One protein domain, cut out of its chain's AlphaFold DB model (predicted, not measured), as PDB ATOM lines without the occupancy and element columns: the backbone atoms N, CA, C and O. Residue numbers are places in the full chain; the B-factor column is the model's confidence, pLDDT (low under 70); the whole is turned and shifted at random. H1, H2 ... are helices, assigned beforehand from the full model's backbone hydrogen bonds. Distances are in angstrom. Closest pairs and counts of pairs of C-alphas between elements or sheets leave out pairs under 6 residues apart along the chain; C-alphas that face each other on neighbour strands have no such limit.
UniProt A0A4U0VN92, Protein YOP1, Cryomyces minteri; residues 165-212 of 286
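What this domain is: This is residues 165 to 212 of the 286 residues of the protein "Protein YOP1" of Cryomyces minteri (UniProt A0A4U0VN92). A short helix, H1, sits off to one side near the first end of one long, unbent helix, H2, and a long link joins the two. H2 makes the longest axis, and residues 165 to 172 and 189 to 212 stick out. The printed part has 48 residues with two named helices, H1 then H2, and no named strand; the class is all helix. It is extended, with a radius of gyration of the C-alphas of 15.7 A and spans of 48 by 22 by 14 A.

How they stand to each other: H1, residues 165 to 169, and H2, residues 181 to 211, are apart, with no C-alpha of the one within 8 A of the other. In H1 and H2 every O i to N i+4 pair is within hydrogen-bond range.

Where its parts are: H1 begins at C-alpha 165 (160.838, 218.495, 114.290). H2 runs 45.5 A from C-alpha 181 (154.853, 233.795, 103.741) to C-alpha 211 (194.611, 231.054, 125.659).

The domain as a whole: The C-alphas farthest apart, of Thr 180 and Asp 212, are 48.3 A apart. The link H1 to H2, 11 residues, is long. The printed part has no cut. Its mean pLDDT is 76.3; residues 165 to 179, 209 and 211 to 212 are under 70.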
ATOM      1  N   VAL A 165     162.117 218.772 114.957       68.25
ATOM      2  CA  VAL A 165     160.838 218.495 114.290       68.25
ATOM      3  C   VAL A 165     159.664 218.871 115.194       68.25
ATOM      4  O   VAL A 165     158.795 219.614 114.739       68.25
ATOM      5  N   ASP A 166     159.670 218.482 116.469       66.38
ATOM      6  CA  ASP A 166     158.607 218.833 117.424       66.38
ATOM      7  C   ASP A 166     158.520 220.349 117.668       66.38
ATOM      8  O   ASP A 166     157.428 220.917 117.695       66.38
ATOM      9  N   LEU A 167     159.660 221.041 117.759       66.94
ATOM     10  CA  LEU A 167     159.718 222.503 117.866       66.94
ATOM     11  C   LEU A 167     159.209 223.187 116.589       66.94
ATOM     12  O   LEU A 167     158.491 224.184 116.677       66.94
ATOM     13  N   SER A 168     159.513 222.643 115.407       67.44
ATOM     14  CA  SER A 168     158.978 223.148 114.135       67.44
ATOM     15  C   SER A 168     157.471 222.926 113.997       67.44
ATOM     16  O   SER A 168     156.760 223.814 113.523       67.44
ATOM     17  N   ALA A 169     156.977 221.786 114.482       60.03
ATOM     18  CA  ALA A 169     155.563 221.435 114.497       60.03
ATOM     19  C   ALA A 169     154.780 222.219 115.560       60.03
ATOM     20  O   ALA A 169     153.593 222.477 115.371       60.03
ATOM     21  N   SER A 170     155.443 222.653 116.640       61.53
ATOM     22  CA  SER A 170     154.822 223.417 117.730       61.53
ATOM     23  C   SER A 170     154.269 224.782 117.302       61.53
ATOM     24  O   SER A 170     153.556 225.416 118.073       61.53
ATOM     25  N   GLY A 171     154.591 225.255 116.089       56.75
ATOM     26  CA  GLY A 171     154.048 226.494 115.524       56.75
ATOM     27  C   GLY A 171     154.499 227.774 116.237       56.75
ATOM     28  O   GLY A 171     154.153 228.863 115.801       56.75
ATOM     29  N   HIS A 172     155.307 227.663 117.296       57.47
ATOM     30  CA  HIS A 172     155.686 228.775 118.168       57.47
ATOM     31  C   HIS A 172     156.946 229.534 117.701       57.47
ATOM     32  O   HIS A 172     157.278 230.593 118.227       57.47
ATOM     33  N   LEU A 173     157.654 229.022 116.690       57.94
ATOM     34  CA  LEU A 173     158.902 229.616 116.184       57.94
ATOM     35  C   LEU A 173     158.685 230.857 115.306       57.94
ATOM     36  O   LEU A 173     159.632 231.601 115.045       57.94
ATOM     37  N   ILE A 174     157.464 231.064 114.815       62.91
ATOM     38  CA  ILE A 174     157.120 232.171 113.930       62.91
ATOM     39  C   ILE A 174     155.962 232.923 114.586       62.91
ATOM     40  O   ILE A 174     154.908 232.327 114.789       62.91
ATOM     41  N   PRO A 175     156.132 234.206 114.937       63.44
ATOM     42  CA  PRO A 175     155.077 234.962 115.595       63.44
ATOM     43  C   PRO A 175     153.839 235.089 114.694       63.44
ATOM     44  O   PRO A 175     153.964 235.392 113.504       63.44
ATOM     45  N   ASP A 176     152.644 234.951 115.282       62.06
ATOM     46  CA  ASP A 176     151.342 235.105 114.602       62.06
ATOM     47  C   ASP A 176     151.149 236.490 113.957       62.06
ATOM     48  O   ASP A 176     150.262 236.685 113.129       62.06
ATOM     49  N   SER A 177     151.993 237.464 114.310       58.81
ATOM     50  CA  SER A 177     152.004 238.796 113.702       58.81
ATOM     51  C   SER A 177     152.605 238.831 112.293       58.81
ATOM     52  O   SER A 177     152.516 239.869 111.641       58.81
ATOM     53  N   VAL A 178     153.242 237.748 111.826       62.34
ATOM     54  CA  VAL A 178     153.834 237.654 110.482       62.34
ATOM     55  C   VAL A 178     152.986 236.714 109.627       62.34
ATOM     56  O   VAL A 178     153.246 235.514 109.481       62.34
ATOM     57  N   THR A 179     151.902 237.265 109.090       61.53
ATOM     58  CA  THR A 179     150.902 236.498 108.334       61.53
ATOM     59  C   THR A 179     151.383 236.159 106.923       61.53
ATOM     60  O   THR A 179     150.979 235.131 106.378       61.53
ATOM     61  N   THR A 180     152.262 236.976 106.326       77.06
ATOM     62  CA  THR A 180     152.698 236.779 104.936       77.06
ATOM     63  C   THR A 180     153.859 235.777 104.831       77.06
ATOM     64  O   THR A 180     154.801 235.823 105.623       77.06
ATOM     65  N   PRO A 181     153.833 234.843 103.861       74.56
ATOM     66  CA  PRO A 181     154.853 233.795 103.741       74.56
ATOM     67  C   PRO A 181     156.254 234.342 103.425       74.56
ATOM     68  O   PRO A 181     157.249 233.750 103.840       74.56
ATOM     69  N   GLU A 182     156.348 235.483 102.743       79.19
ATOM     70  CA  GLU A 182     157.624 236.127 102.408       79.19
ATOM     71  C   GLU A 182     158.303 236.732 103.644       79.19
ATOM     72  O   GLU A 182     159.493 236.501 103.881       79.19
ATOM     73  N   GLU A 183     157.546 237.425 104.497       77.69
ATOM     74  CA  GLU A 183     158.071 237.988 105.745       77.69
ATOM     75  C   GLU A 183     158.476 236.891 106.739       77.69
ATOM     76  O   GLU A 183     159.448 237.059 107.479       77.69
ATOM     77  N   ARG A 184     157.795 235.732 106.726       74.56
ATOM     78  CA  ARG A 184     158.191 234.564 107.535       74.56
ATOM     79  C   ARG A 184     159.587 234.078 107.165       74.56
ATOM     80  O   ARG A 184     160.409 233.843 108.050       74.56
ATOM     81  N   MET A 185     159.881 233.963 105.870       80.75
ATOM     82  CA  MET A 185     161.209 233.552 105.404       80.75
ATOM     83  C   MET A 185     162.279 234.587 105.758       80.75
ATOM     84  O   MET A 185     163.369 234.212 106.198       80.75
ATOM     85  N   ALA A 186     161.962 235.878 105.623       82.81
ATOM     86  CA  ALA A 186     162.867 236.954 106.016       82.81
ATOM     87  C   ALA A 186     163.175 236.905 107.522       82.81
ATOM     88  O   ALA A 186     164.339 236.963 107.921       82.81
ATOM     89  N   TYR A 187     162.160 236.703 108.363       76.62
ATOM     90  CA  TYR A 187     162.342 236.572 109.806       76.62
ATOM     91  C   TYR A 187     163.227 235.372 110.161       76.62
ATOM     92  O   TYR A 187     164.219 235.530 110.876       76.62
ATOM     93  N   VAL A 188     162.951 234.195 109.594       85.25
ATOM     94  CA  VAL A 188     163.775 232.992 109.806       85.25
ATOM     95  C   VAL A 188     165.225 233.229 109.371       85.25
ATOM     96  O   VAL A 188     166.155 232.857 110.091       85.25
ATOM     97  N   ALA A 189     165.444 233.903 108.239       86.44
ATOM     98  CA  ALA A 189     166.785 234.253 107.782       86.44
ATOM     99  C   ALA A 189     167.511 235.176 108.777       86.44
ATOM    100  O   ALA A 189     168.678 234.929 109.090       86.44
ATOM    101  N   THR A 190     166.822 236.183 109.329       86.12
ATOM    102  CA  THR A 190     167.411 237.086 110.335       86.12
ATOM    103  C   THR A 190     167.742 236.377 111.649       86.12
ATOM    104  O   THR A 190     168.804 236.627 112.221       86.12
ATOM    105  N   GLN A 191     166.889 235.462 112.118       82.38
ATOM    106  CA  GLN A 191     167.157 234.683 113.332       82.38
ATOM    107  C   GLN A 191     168.342 233.736 113.138       82.38
ATOM    108  O   GLN A 191     169.208 233.639 114.009       82.38
ATOM    109  N   ARG A 192     168.442 233.097 111.965       89.19
ATOM    110  CA  ARG A 192     169.578 232.232 111.623       89.19
ATOM    111  C   ARG A 192     170.900 232.998 111.618       89.19
ATOM    112  O   ARG A 192     171.900 232.480 112.107       89.19
ATOM    113  N   GLU A 193     170.906 234.217 111.086       88.69
ATOM    114  CA  GLU A 193     172.109 235.049 111.063       88.69
ATOM    115  C   GLU A 193     172.529 235.477 112.472       88.69
ATOM    116  O   GLU A 193     173.696 235.355 112.839       88.69
ATOM    117  N   ARG A 194     171.569 235.866 113.319       78.94
ATOM    118  CA  ARG A 194     171.843 236.177 114.732       78.94
ATOM    119  C   ARG A 194     172.429 234.986 115.486       78.94
ATOM    120  O   ARG A 194     173.365 235.160 116.263       78.94
ATOM    121  N   LEU A 195     171.915 233.783 115.240       89.81
ATOM    122  CA  LEU A 195     172.411 232.570 115.885       89.81
ATOM    123  C   LEU A 195     173.837 232.227 115.429       89.81
ATOM    124  O   LEU A 195     174.658 231.836 116.254       89.81
ATOM    125  N   ARG A 196     174.166 232.445 114.148       93.94
ATOM    126  CA  ARG A 196     175.548 232.306 113.657       93.94
ATOM    127  C   ARG A 196     176.505 233.277 114.330       93.94
ATOM    128  O   ARG A 196     177.584 232.861 114.740       93.94
ATOM    129  N   VAL A 197     176.105 234.537 114.470       90.81
ATOM    130  CA  VAL A 197     176.921 235.547 115.155       90.81
ATOM    131  C   VAL A 197     177.163 235.151 116.613       90.81
ATOM    132  O   VAL A 197     178.286 235.270 117.098       90.81
ATOM    133  N   LEU A 198     176.142 234.632 117.302       85.50
ATOM    134  CA  LEU A 198     176.285 234.150 118.676       85.50
ATOM    135  C   LEU A 198     177.206 232.934 118.778       85.50
ATOM    136  O   LEU A 198     178.065 232.916 119.652       85.50
ATOM    137  N   LEU A 199     177.079 231.953 117.879       90.25
ATOM    138  CA  LEU A 199     178.000 230.811 117.839       90.25
ATOM    139  C   LEU A 199     179.445 231.267 117.626       90.25
ATOM    140  O   LEU A 199     180.326 230.864 118.374       90.25
ATOM    141  N   GLN A 200     179.676 232.184 116.688       95.06
ATOM    142  CA  GLN A 200     181.010 232.727 116.444       95.06
ATOM    143  C   GLN A 200     181.557 233.503 117.655       95.06
ATOM    144  O   GLN A 200     182.758 233.466 117.927       95.06
ATOM    145  N   ALA A 201     180.692 234.213 118.385       92.81
ATOM    146  CA  ALA A 201     181.074 234.892 119.617       92.81
ATOM    147  C   ALA A 201     181.480 233.891 120.710       92.81
ATOM    148  O   ALA A 201     182.522 234.084 121.336       92.81
ATOM    149  N   PHE A 202     180.720 232.806 120.881       90.38
ATOM    150  CA  PHE A 202     181.051 231.728 121.815       90.38
ATOM    151  C   PHE A 202     182.342 230.999 121.436       90.38
ATOM    152  O   PHE A 202     183.180 230.773 122.303       90.38
ATOM    153  N   ASP A 203     182.554 230.688 120.156       93.00
ATOM    154  CA  ASP A 203     183.792 230.049 119.689       93.00
ATOM    155  C   ASP A 203     185.014 230.942 119.953       93.00
ATOM    156  O   ASP A 203     186.071 230.475 120.386       93.00
ATOM    157  N   LYS A 204     184.864 232.257 119.752       89.44
ATOM    158  CA  LYS A 204     185.903 233.241 120.074       89.44
ATOM    159  C   LYS A 204     186.173 233.312 121.579       89.44
ATOM    160  O   LYS A 204     187.327 233.443 121.981       89.44
ATOM    161  N   GLU A 205     185.135 233.231 122.406       83.81
ATOM    162  CA  GLU A 205     185.268 233.203 123.863       83.81
ATOM    163  C   GLU A 205     185.957 231.920 124.345       83.81
ATOM    164  O   GLU A 205     186.884 231.998 125.147       83.81
ATOM    165  N   ALA A 206     185.600 230.761 123.790       84.00
ATOM    166  CA  ALA A 206     186.254 229.490 124.086       84.00
ATOM    167  C   ALA A 206     187.746 229.511 123.710       84.00
ATOM    168  O   ALA A 206     188.582 229.029 124.474       84.00
ATOM    169  N   TYR A 207     188.098 230.120 122.574       83.31
ATOM    170  CA  TYR A 207     189.496 230.305 122.178       83.31
ATOM    171  C   TYR A 207     190.246 231.246 123.132       83.31
ATOM    172  O   TYR A 207     191.370 230.950 123.537       83.31
ATOM    173  N   ASN A 208     189.613 232.350 123.546       80.69
ATOM    174  CA  ASN A 208     190.189 233.270 124.527       80.69
ATOM    175  C   ASN A 208     190.408 232.582 125.886       80.69
ATOM    176  O   ASN A 208     191.478 232.723 126.469       80.69
ATOM    177  N   MET A 209     189.446 231.785 126.361       69.00
ATOM    178  CA  MET A 209     189.583 231.009 127.600       69.00
ATOM    179  C   MET A 209     190.686 229.949 127.501       69.00
ATOM    180  O   MET A 209     191.433 229.753 128.455       69.00
ATOM    181  N   ALA A 210     190.826 229.293 126.348       73.94
ATOM    182  CA  ALA A 210     191.906 228.338 126.111       73.94
ATOM    183  C   ALA A 210     193.289 229.012 126.066       73.94
ATOM    184  O   ALA A 210     194.283 228.392 126.436       73.94
ATOM    185  N   SER A 211     193.366 230.277 125.639       67.38
ATOM    186  CA  SER A 211     194.611 231.054 125.659       67.38
ATOM    187  C   SER A 211     194.984 231.610 127.040       67.38
ATOM    188  O   SER A 211     196.150 231.930 127.257       67.38
ATOM    189  N   ASP A 212     194.028 231.690 127.973       55.19
ATOM    190  CA  ASP A 212     194.203 232.284 129.307       55.19
ATOM    191  C   ASP A 212     194.545 231.246 130.397       55.19
ATOM    192  O   ASP A 212     194.433 231.516 131.591       55.19
TER     193      ASP A 212